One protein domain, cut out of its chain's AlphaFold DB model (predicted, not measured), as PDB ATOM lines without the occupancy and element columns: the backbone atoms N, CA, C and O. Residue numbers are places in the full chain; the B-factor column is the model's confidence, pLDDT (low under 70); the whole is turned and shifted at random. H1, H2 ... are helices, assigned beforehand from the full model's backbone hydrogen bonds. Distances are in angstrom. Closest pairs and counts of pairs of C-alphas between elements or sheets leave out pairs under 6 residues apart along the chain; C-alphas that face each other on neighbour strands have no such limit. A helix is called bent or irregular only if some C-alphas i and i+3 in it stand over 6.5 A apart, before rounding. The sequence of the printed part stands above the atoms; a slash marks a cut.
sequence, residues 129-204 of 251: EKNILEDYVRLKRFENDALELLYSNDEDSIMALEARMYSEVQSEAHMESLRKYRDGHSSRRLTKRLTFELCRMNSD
ATOM      1  N   GLU A 129      17.323 -10.279 -48.130       41.86
ATOM      2  CA  GLU A 129      18.097  -9.081 -48.533       41.86
ATOM      3  C   GLU A 129      17.507  -7.726 -48.049       41.86
ATOM      4  O   GLU A 129      17.825  -6.655 -48.557       41.86
ATOM      5  N   LYS A 130      16.624  -7.746 -47.053       48.77
ATOM      6  CA  LYS A 130      16.046  -6.619 -46.344       48.77
ATOM      7  C   LYS A 130      16.789  -6.448 -45.026       48.77
ATOM      8  O   LYS A 130      16.547  -7.155 -44.048       48.77
ATOM      9  N   ASN A 131      17.710  -5.495 -45.008       55.57
ATOM     10  CA  ASN A 131      18.403  -5.081 -43.801       55.57
ATOM     11  C   ASN A 131      17.373  -4.554 -42.777       55.57
ATOM     12  O   ASN A 131      16.855  -3.445 -42.905       55.57
ATOM     13  N   ILE A 132      17.086  -5.349 -41.738       54.72
ATOM     14  CA  ILE A 132      16.135  -5.003 -40.665       54.72
ATOM     15  C   ILE A 132      16.500  -3.660 -40.012       54.72
ATOM     16  O   ILE A 132      15.613  -2.893 -39.625       54.72
ATOM     17  N   LEU A 133      17.797  -3.354 -39.894       56.70
ATOM     18  CA  LEU A 133      18.262  -2.079 -39.358       56.70
ATOM     19  C   LEU A 133      17.917  -0.922 -40.301       56.70
ATOM     20  O   LEU A 133      17.438   0.107 -39.832       56.70
ATOM     21  N   GLU A 134      18.112  -1.076 -41.610       66.50
ATOM     22  CA  GLU A 134      17.701  -0.062 -42.591       66.50
ATOM     23  C   GLU A 134      16.190   0.124 -42.624       66.50
ATOM     24  O   GLU A 134      15.727   1.262 -42.660       66.50
ATOM     25  N   ASP A 135      15.415  -0.958 -42.553       64.11
ATOM     26  CA  ASP A 135      13.958  -0.876 -42.456       64.11
ATOM     27  C   ASP A 135      13.529  -0.125 -41.196       64.11
ATOM     28  O   ASP A 135      12.623   0.711 -41.250       64.11
ATOM     29  N   TYR A 136      14.221  -0.347 -40.076       65.98
ATOM     30  CA  TYR A 136      13.997   0.411 -38.850       65.98
ATOM     31  C   TYR A 136      14.386   1.887 -38.996       65.98
ATOM     32  O   TYR A 136      13.613   2.761 -38.604       65.98
ATOM     33  N   VAL A 137      15.558   2.192 -39.561       74.02
ATOM     34  CA  VAL A 137      16.020   3.571 -39.793       74.02
ATOM     35  C   VAL A 137      15.059   4.308 -40.725       74.02
ATOM     36  O   VAL A 137      14.677   5.445 -40.437       74.02
ATOM     37  N   ARG A 138      14.609   3.650 -41.798       78.87
ATOM     38  CA  ARG A 138      13.620   4.162 -42.751       78.87
ATOM     39  C   ARG A 138      12.285   4.407 -42.063       78.87
ATOM     40  O   ARG A 138      11.743   5.500 -42.182       78.87
ATOM     41  N   LEU A 139      11.795   3.446 -41.282       79.18
ATOM     42  CA  LEU A 139      10.542   3.589 -40.546       79.18
ATOM     43  C   LEU A 139      10.603   4.719 -39.512       79.18
ATOM     44  O   LEU A 139       9.670   5.510 -39.421       79.18
ATOM     45  N   LYS A 140      11.707   4.833 -38.767       78.32
ATOM     46  CA  LYS A 140      11.911   5.903 -37.785       78.32
ATOM     47  C   LYS A 140      11.969   7.276 -38.453       78.32
ATOM     48  O   LYS A 140      11.376   8.225 -37.954       78.32
ATOM     49  N   ARG A 141      12.668   7.381 -39.585       83.29
ATOM     50  CA  ARG A 141      12.718   8.618 -40.370       83.29
ATOM     51  C   ARG A 141      11.339   8.977 -40.928       83.29
ATOM     52  O   ARG A 141      10.952  10.132 -40.816       83.29
ATOM     53  N   PHE A 142      10.584   8.000 -41.432       85.83
ATOM     54  CA  PHE A 142       9.199   8.214 -41.856       85.83
ATOM     55  C   PHE A 142       8.341   8.747 -40.716       85.83
ATOM     56  O   PHE A 142       7.662   9.745 -40.898       85.83
ATOM     57  N   GLU A 143       8.381   8.110 -39.546       84.84
ATOM     58  CA  GLU A 143       7.576   8.527 -38.398       84.84
ATOM     59  C   GLU A 143       7.940   9.946 -37.949       84.84
ATOM     60  O   GLU A 143       7.041  10.764 -37.796       84.84
ATOM     61  N   ASN A 144       9.229  10.278 -37.835       85.59
ATOM     62  CA  ASN A 144       9.666  11.634 -37.494       85.59
ATOM     63  C   ASN A 144       9.176  12.677 -38.515       85.59
ATOM     64  O   ASN A 144       8.575  13.674 -38.127       85.59
ATOM     65  N   ASP A 145       9.379  12.428 -39.812       88.14
ATOM     66  CA  ASP A 145       8.967  13.350 -40.878       88.14
ATOM     67  C   ASP A 145       7.427  13.462 -40.960       88.14
ATOM     68  O   ASP A 145       6.879  14.526 -41.243       88.14
ATOM     69  N   ALA A 146       6.707  12.368 -40.697       88.64
ATOM     70  CA  ALA A 146       5.250  12.315 -40.731       88.64
ATOM     71  C   ALA A 146       4.601  12.988 -39.515       88.64
ATOM     72  O   ALA A 146       3.496  13.519 -39.629       88.64
ATOM     73  N   LEU A 147       5.270  12.986 -38.358       85.68
ATOM     74  CA  LEU A 147       4.807  13.683 -37.159       85.68
ATOM     75  C   LEU A 147       4.781  15.205 -37.356       85.68
ATOM     76  O   LEU A 147       3.833  15.844 -36.904       85.68
ATOM     77  N   GLU A 148       5.732  15.769 -38.106       85.44
ATOM     78  CA  GLU A 148       5.717  17.192 -38.492       85.44
ATOM     79  C   GLU A 148       4.487  17.548 -39.346       85.44
ATOM     80  O   GLU A 148       3.925  18.641 -39.242       85.44
ATOM     81  N   LEU A 149       4.013  16.599 -40.159       84.91
ATOM     82  CA  LEU A 149       2.816  16.747 -40.994       84.91
ATOM     83  C   LEU A 149       1.513  16.463 -40.235       84.91
ATOM     84  O   LEU A 149       0.429  16.735 -40.747       84.91
ATOM     85  N   LEU A 150       1.573  15.937 -39.010       83.27
ATOM     86  CA  LEU A 150       0.370  15.546 -38.277       83.27
ATOM     87  C   LEU A 150      -0.526  16.753 -37.952       83.27
ATOM     88  O   LEU A 150      -1.751  16.626 -37.933       83.27
ATOM     89  N   TYR A 151       0.071  17.934 -37.748       78.98
ATOM     90  CA  TYR A 151      -0.650  19.170 -37.426       78.98
ATOM     91  C   TYR A 151      -1.575  19.660 -38.544       78.98
ATOM     92  O   TYR A 151      -2.613  20.253 -38.248       78.98
ATOM     93  N   SER A 152      -1.236  19.415 -39.814       78.57
ATOM     94  CA  SER A 152      -2.100  19.798 -40.939       78.57
ATOM     95  C   SER A 152      -3.289  18.850 -41.113       78.57
ATOM     96  O   SER A 152      -4.232  19.190 -41.824       78.57
ATOM     97  N   ASN A 153      -3.270  17.683 -40.449       74.34
ATOM     98  CA  ASN A 153      -4.250  16.607 -40.609       74.34
ATOM     99  C   ASN A 153      -4.447  16.194 -42.085       74.34
ATOM    100  O   ASN A 153      -5.524  15.742 -42.479       74.34
ATOM    101  N   ASP A 154      -3.398  16.379 -42.891       82.38
ATOM    102  CA  ASP A 154      -3.361  16.072 -44.315       82.38
ATOM    103  C   ASP A 154      -2.817  14.653 -44.522       82.38
ATOM    104  O   ASP A 154      -1.612  14.423 -44.643       82.38
ATOM    105  N   GLU A 155      -3.725  13.676 -44.515       85.05
ATOM    106  CA  GLU A 155      -3.369  12.269 -44.708       85.05
ATOM    107  C   GLU A 155      -2.776  12.008 -46.101       85.05
ATOM    108  O   GLU A 155      -1.906  11.146 -46.228       85.05
ATOM    109  N   ASP A 156      -3.155  12.783 -47.121       86.41
ATOM    110  CA  ASP A 156      -2.623  12.640 -48.479       86.41
ATOM    111  C   ASP A 156      -1.137  13.008 -48.528       86.41
ATOM    112  O   ASP A 156      -0.330  12.268 -49.101       86.41
ATOM    113  N   SER A 157      -0.746  14.093 -47.853       87.83
ATOM    114  CA  SER A 157       0.667  14.464 -47.703       87.83
ATOM    115  C   SER A 157       1.473  13.408 -46.940       87.83
ATOM    116  O   SER A 157       2.602  13.095 -47.326       87.83
ATOM    117  N   ILE A 158       0.899  12.808 -45.891       88.32
ATOM    118  CA  ILE A 158       1.559  11.735 -45.128       88.32
ATOM    119  C   ILE A 158       1.707  10.468 -45.991       88.32
ATOM    120  O   ILE A 158       2.757   9.822 -45.978       88.32
ATOM    121  N   MET A 159       0.693  10.121 -46.785       86.14
ATOM    122  CA  MET A 159       0.764   8.997 -47.723       86.14
ATOM    123  C   MET A 159       1.791   9.235 -48.833       86.14
ATOM    124  O   MET A 159       2.525   8.315 -49.195       86.14
ATOM    125  N   ALA A 160       1.883  10.459 -49.358       88.77
ATOM    126  CA  ALA A 160       2.898  10.824 -50.343       88.77
ATOM    127  C   ALA A 160       4.318  10.718 -49.761       88.77
ATOM    128  O   ALA A 160       5.234  10.243 -50.437       88.77
ATOM    129  N   LEU A 161       4.497  11.105 -48.493       89.09
ATOM    130  CA  LEU A 161       5.752  10.933 -47.766       89.09
ATOM    131  C   LEU A 161       6.126   9.450 -47.617       89.09
ATOM    132  O   LEU A 161       7.267   9.088 -47.907       89.09
ATOM    133  N   GLU A 162       5.183   8.595 -47.211       87.60
ATOM    134  CA  GLU A 162       5.415   7.151 -47.089       87.60
ATOM    135  C   GLU A 162       5.794   6.537 -48.440       87.60
ATOM    136  O   GLU A 162       6.806   5.847 -48.544       87.60
ATOM    137  N   ALA A 163       5.039   6.857 -49.494       86.06
ATOM    138  CA  ALA A 163       5.319   6.371 -50.839       86.06
ATOM    139  C   ALA A 163       6.715   6.785 -51.312       86.06
ATOM    140  O   ALA A 163       7.455   5.954 -51.828       86.06
ATOM    141  N   ARG A 164       7.122   8.036 -51.072       88.14
ATOM    142  CA  ARG A 164       8.482   8.494 -51.381       88.14
ATOM    143  C   ARG A 164       9.533   7.695 -50.611       88.14
ATOM    144  O   ARG A 164      10.516   7.269 -51.205       88.14
ATOM    145  N   MET A 165       9.329   7.479 -49.313       84.92
ATOM    146  CA  MET A 165      10.296   6.785 -48.457       84.92
ATOM    147  C   MET A 165      10.464   5.302 -48.772       84.92
ATOM    148  O   MET A 165      11.566   4.773 -48.615       84.92
ATOM    149  N   TYR A 166       9.391   4.643 -49.200       80.77
ATOM    150  CA  TYR A 166       9.396   3.219 -49.509       80.77
ATOM    151  C   TYR A 166       9.492   2.915 -51.011       80.77
ATOM    152  O   TYR A 166       9.630   1.750 -51.361       80.77
ATOM    153  N   SER A 167       9.505   3.926 -51.887       78.98
ATOM    154  CA  SER A 167       9.578   3.753 -53.351       78.98
ATOM    155  C   SER A 167      10.767   2.917 -53.838       78.98
ATOM    156  O   SER A 167      10.649   2.211 -54.833       78.98
ATOM    157  N   GLU A 168      11.901   2.967 -53.135       75.46
ATOM    158  CA  GLU A 168      13.115   2.222 -53.499       75.46
ATOM    159  C   GLU A 168      13.120   0.771 -52.988       75.46
ATOM    160  O   GLU A 168      13.912  -0.040 -53.457       75.46
ATOM    161  N   VAL A 169      12.261   0.434 -52.019       70.70
ATOM    162  CA  VAL A 169      12.305  -0.861 -51.307       70.70
ATOM    163  C   VAL A 169      11.012  -1.666 -51.373       70.70
ATOM    164  O   VAL A 169      11.017  -2.875 -51.145       70.70
ATOM    165  N   GLN A 170       9.892  -1.015 -51.666       68.94
ATOM    166  CA  GLN A 170       8.595  -1.646 -51.846       68.94
ATOM    167  C   GLN A 170       8.178  -1.499 -53.301       68.94
ATOM    168  O   GLN A 170       8.284  -0.429 -53.894       68.94
ATOM    169  N   SER A 171       7.689  -2.595 -53.880       73.37
ATOM    170  CA  SER A 171       7.184  -2.571 -55.247       73.37
ATOM    171  C   SER A 171       5.940  -1.693 -55.356       73.37
ATOM    172  O   SER A 171       5.162  -1.555 -54.409       73.37
ATOM    173  N   GLU A 172       5.702  -1.156 -56.551       74.00
ATOM    174  CA  GLU A 172       4.492  -0.386 -56.853       74.00
ATOM    175  C   GLU A 172       3.215  -1.185 -56.535       74.00
ATOM    176  O   GLU A 172       2.293  -0.662 -55.915       74.00
ATOM    177  N   ALA A 173       3.212  -2.491 -56.831       74.12
ATOM    178  CA  ALA A 173       2.116  -3.398 -56.487       74.12
ATOM    179  C   ALA A 173       1.867  -3.498 -54.969       74.12
ATOM    180  O   ALA A 173       0.718  -3.559 -54.525       74.12
ATOM    181  N   HIS A 174       2.927  -3.493 -54.150       72.22
ATOM    182  CA  HIS A 174       2.794  -3.485 -52.693       72.22
ATOM    183  C   HIS A 174       2.179  -2.173 -52.198       72.22
ATOM    184  O   HIS A 174       1.247  -2.192 -51.393       72.22
ATOM    185  N   MET A 175       2.650  -1.041 -52.728       72.29
ATOM    186  CA  MET A 175       2.107   0.280 -52.404       72.29
ATOM    187  C   MET A 175       0.634   0.414 -52.815       72.29
ATOM    188  O   MET A 175      -0.171   0.959 -52.057       72.29
ATOM    189  N   GLU A 176       0.249  -0.134 -53.970       76.11
ATOM    190  CA  GLU A 176      -1.145  -0.165 -54.423       76.11
ATOM    191  C   GLU A 176      -2.019  -1.038 -53.508       76.11
ATOM    192  O   GLU A 176      -3.115  -0.627 -53.117       76.11
ATOM    193  N   SER A 177      -1.528  -2.216 -53.109       75.90
ATOM    194  CA  SER A 177      -2.228  -3.091 -52.163       75.90
ATOM    195  C   SER A 177      -2.422  -2.420 -50.801       75.90
ATOM    196  O   SER A 177      -3.502  -2.521 -50.218       75.90
ATOM    197  N   LEU A 178      -1.401  -1.720 -50.292       72.65
ATOM    198  CA  LEU A 178      -1.497  -0.952 -49.049       72.65
ATOM    199  C   LEU A 178      -2.531   0.172 -49.155       72.65
ATOM    200  O   LEU A 178      -3.292   0.379 -48.208       72.65
ATOM    201  N   ARG A 179      -2.590   0.870 -50.296       77.44
ATOM    202  CA  ARG A 179      -3.600   1.907 -50.549       77.44
ATOM    203  C   ARG A 179      -5.013   1.316 -50.542       77.44
ATOM    204  O   ARG A 179      -5.827   1.746 -49.732       77.44
ATOM    205  N   LYS A 180      -5.270   0.261 -51.327       77.82
ATOM    206  CA  LYS A 180      -6.578  -0.430 -51.354       77.82
ATOM    207  C   LYS A 180      -7.009  -0.915 -49.970       77.82
ATOM    208  O   LYS A 180      -8.168  -0.770 -49.592       77.82
ATOM    209  N   TYR A 181      -6.070  -1.465 -49.197       73.67
ATOM    210  CA  TYR A 181      -6.336  -1.910 -47.831       73.67
ATOM    211  C   TYR A 181      -6.768  -0.754 -46.915       73.67
ATOM    212  O   TYR A 181      -7.665  -0.921 -46.087       73.67
ATOM    213  N   ARG A 182      -6.158   0.427 -47.055       73.21
ATOM    214  CA  ARG A 182      -6.530   1.618 -46.275       73.21
ATOM    215  C   ARG A 182      -7.911   2.128 -46.655       73.21
ATOM    216  O   ARG A 182      -8.723   2.347 -45.759       73.21
ATOM    217  N   ASP A 183      -8.180   2.216 -47.954       74.62
ATOM    218  CA  ASP A 183      -9.473   2.654 -48.483       74.62
ATOM    219  C   ASP A 183     -10.617   1.747 -47.992       74.62
ATOM    220  O   ASP A 183     -11.705   2.232 -47.683       74.62
ATOM    221  N   GLY A 184     -10.365   0.436 -47.863       73.94
ATOM    222  CA  GLY A 184     -11.366  -0.547 -47.438       73.94
ATOM    223  C   GLY A 184     -11.589  -0.684 -45.926       73.94
ATOM    224  O   GLY A 184     -12.676  -1.087 -45.520       73.94
ATOM    225  N   HIS A 185     -10.595  -0.384 -45.076       65.32
ATOM    226  CA  HIS A 185     -10.630  -0.792 -43.657       65.32
ATOM    227  C   HIS A 185     -10.611   0.334 -42.611       65.32
ATOM    228  O   HIS A 185     -10.685   0.030 -41.420       65.32
ATOM    229  N   SER A 186     -10.487   1.610 -42.992       62.19
ATOM    230  CA  SER A 186     -10.913   2.807 -42.226       62.19
ATOM    231  C   SER A 186     -10.184   4.050 -42.729       62.19
ATOM    232  O   SER A 186      -8.955   4.070 -42.811       62.19
ATOM    233  N   SER A 187     -10.928   5.136 -42.951       67.02
ATOM    234  CA  SER A 187     -10.335   6.458 -43.185       67.02
ATOM    235  C   SER A 187      -9.489   6.893 -41.979       67.02
ATOM    236  O   SER A 187      -9.923   6.704 -40.834       67.02
ATOM    237  N   ARG A 188      -8.341   7.547 -42.204       70.77
ATOM    238  CA  ARG A 188      -7.493   8.153 -41.156       70.77
ATOM    239  C   ARG A 188      -6.711   7.198 -40.272       70.77
ATOM    240  O   ARG A 188      -6.266   7.584 -39.188       70.77
ATOM    241  N   ARG A 189      -6.505   5.952 -40.700       74.22
ATOM    242  CA  ARG A 189      -5.738   4.973 -39.914       74.22
ATOM    243  C   ARG A 189      -4.278   5.388 -39.734       74.22
ATOM    244  O   ARG A 189      -3.710   5.128 -38.670       74.22
ATOM    245  N   LEU A 190      -3.691   6.052 -40.734       79.28
ATOM    246  CA  LEU A 190      -2.303   6.503 -40.674       79.28
ATOM    247  C   LEU A 190      -2.153   7.655 -39.679       79.28
ATOM    248  O   LEU A 190      -1.329   7.568 -38.771       79.28
ATOM    249  N   THR A 191      -3.034   8.654 -39.757       83.49
ATOM    250  CA  THR A 191      -3.115   9.746 -38.777       83.49
ATOM    251  C   THR A 191      -3.332   9.209 -37.362       83.49
ATOM    252  O   THR A 191      -2.571   9.556 -36.466       83.49
ATOM    253  N   LYS A 192      -4.296   8.295 -37.151       81.12
ATOM    254  CA  LYS A 192      -4.539   7.659 -35.840       81.12
ATOM    255  C   LYS A 192      -3.283   6.953 -35.311       81.12
ATOM    256  O   LYS A 192      -2.939   7.094 -34.141       81.12
ATOM    257  N   ARG A 193      -2.573   6.206 -36.166       80.44
ATOM    258  CA  ARG A 193      -1.299   5.564 -35.800       80.44
ATOM    259  C   ARG A 193      -0.235   6.592 -35.416       80.44
ATOM    260  O   ARG A 193       0.429   6.403 -34.405       80.44
ATOM    261  N   LEU A 194      -0.077   7.666 -36.177       83.50
ATOM    262  CA  LEU A 194       0.917   8.700 -35.883       83.50
ATOM    263  C   LEU A 194       0.572   9.489 -34.616       83.50
ATOM    264  O   LEU A 194       1.459   9.758 -33.814       83.50
ATOM    265  N   THR A 195      -0.708   9.772 -34.359       81.84
ATOM    266  CA  THR A 195      -1.155  10.347 -33.081       81.84
ATOM    267  C   THR A 195      -0.802   9.434 -31.908       81.84
ATOM    268  O   THR A 195      -0.312   9.914 -30.890       81.84
ATOM    269  N   PHE A 196      -0.993   8.117 -32.052       79.93
ATOM    270  CA  PHE A 196      -0.566   7.151 -31.039       79.93
ATOM    271  C   PHE A 196       0.943   7.204 -30.788       79.93
ATOM    272  O   PHE A 196       1.372   7.222 -29.635       79.93
ATOM    273  N   GLU A 197       1.742   7.244 -31.855       77.15
ATOM    274  CA  GLU A 197       3.199   7.345 -31.749       77.15
ATOM    275  C   GLU A 197       3.629   8.647 -31.068       77.15
ATOM    276  O   GLU A 197       4.458   8.600 -30.163       77.15
ATOM    277  N   LEU A 198       3.007   9.781 -31.401       80.94
ATOM    278  CA  LEU A 198       3.267  11.059 -30.736       80.94
ATOM    279  C   LEU A 198       2.952  10.995 -29.235       80.94
ATOM    280  O   LEU A 198       3.764  11.396 -28.404       80.94
ATOM    281  N   CYS A 199       1.786  10.451 -28.869       77.54
ATOM    282  CA  CYS A 199       1.405  10.265 -27.467       77.54
ATOM    283  C   CYS A 199       2.402   9.372 -26.720       77.54
ATOM    284  O   CYS A 199       2.739   9.657 -25.568       77.54
ATOM    285  N   ARG A 200       2.879   8.302 -27.367       75.20
ATOM    286  CA  ARG A 200       3.897   7.412 -26.808       75.20
ATOM    287  C   ARG A 200       5.220   8.142 -26.602       75.20
ATOM    288  O   ARG A 200       5.757   8.051 -25.508       75.20
ATOM    289  N   MET A 201       5.711   8.883 -27.594       71.14
ATOM    290  CA  MET A 201       6.976   9.626 -27.487       71.14
ATOM    291  C   MET A 201       6.932  10.652 -26.349       71.14
ATOM    292  O   MET A 201       7.830  10.667 -25.513       71.14
ATOM    293  N   ASN A 202       5.833  11.401 -26.226       72.81
ATOM    294  CA  ASN A 202       5.634  12.331 -25.109       72.81
ATOM    295  C   ASN A 202       5.559  11.608 -23.748       72.81
ATOM    296  O   ASN A 202       6.011  12.122 -22.723       72.81
ATOM    297  N   SER A 203       4.983  10.401 -23.718       65.32
ATOM    298  CA  SER A 203       4.924   9.579 -22.504       65.32
ATOM    299  C   SER A 203       6.305   9.046 -22.120       65.32
ATOM    300  O   SER A 203       6.675   9.141 -20.956       65.32
ATOM    301  N   ASP A 204       7.085   8.555 -23.082       62.67
ATOM    302  CA  ASP A 204       8.446   8.055 -22.859       62.67
ATOM    303  C   ASP A 204       9.377   9.187 -22.373       62.67
ATOM    304  O   ASP A 204      10.155   8.979 -21.442       62.67
TER     305      ASP A 204
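Overview. This is residues 129 to 204 of the 251 residues of an uncharacterized protein of Trypanosoma cruzi (strain CL Brener) (UniProt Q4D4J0). A helical hairpin, H1 and H2, is crossed near its linked end by H4, which stands about perpendicular to both, while H3 runs back alongside H2 without touching any helix. The fit is tightest in the hairpin and loose at H3, and the last residues of H4, 199 to 204, stick out from the rest. The printed part has 76 residues with four named helices in the order H1, H2, H3, H4 and no named strand, and the class is all helix. The whole is compact, with a radius of gyration of the C-alphas of 12.9 A, and its C-alphas span 34 by 30 by 18 A along the three main axes.

Arrangement. H1, residues 132 to 148, and H2, residues 155 to 166, form a helical hairpin, two helices that follow each other along the chain and run opposite ways. They touch, and their closest C-alphas are those of Ala 146 and Ile 158, 5.8 A apart. Their lines stand at a shallow tilt of 25 degrees, with 11.9 A from centre to centre. H3, residues 172 to 185, runs the opposite way to H2 at a shallow tilt of 30 degrees. H2 and H3 are close but not clearly touching, the closest C-alphas being those of Ala 163 and Met 175 at 7.1 A. H1 and H3 are apart. H4, residues 189 to 204, touches H1, and the closest C-alphas are those of Leu 147 and Leu 194 at 6.4 A. H1 touches H4 with residues 143 to 147 alone, H4 touches H1 with residues 194 to 198 alone, and the two lines are about perpendicular at 85 degrees. H2 and H4 only just touch, with 3 pairs of C-alphas within 8 A, and only at their ends, through residues 155 to 158 and 190 to 191 alone. Their closest C-alphas are those of Glu 155 and Thr 191, 6.5 A apart, and their lines are about perpendicular at 80 degrees. H3 and H4 are close but not clearly touching, with the C-alphas of Arg 182 and Arg 189 the closest at 7.2 A, and their lines are about perpendicular at 88 degrees. In H2, H3 and H4 every O i to N i+4 pair is within hydrogen-bond range, and in H1 12 of 13 are.

Along the chain. After residues 129 to 131, H1 begins at C-alpha 132, at (16.135, -5.003, -40.665), and ends at residue 148, 24.6 A from first to last C-alpha. H1 is the longest helix, with 17 residues. A short link of 6 residues leads to H2, whose 12 residues measure 16.4 A from C-alpha 155, at (-3.369, 12.269, -44.708), to C-alpha 166. A tight link of 5 residues leads to H3, whose 14 residues measure 20.1 A. A tight link of 3 residues follows, and H4, with 16 residues, measures 22.4 A and ends at C-alpha 204, at (8.446, 8.055, -22.859). No helix is bent or irregular.

Size, cuts and confidence. The two C-alphas farthest apart are those of Ala 173 and Ser 203, at 36.5 A, and those of the first and last printed residues, Glu 129 and Asp 204, are 32.3 A apart. Residues 199 to 204, which belong to H4, stand free. The printed part has no cut and no long link. The mean pLDDT of the printed part is 76.3, and the model's confidence is under 70 at residues 129 to 136, residue 170, residues 185 to 187 and residues 203 to 204.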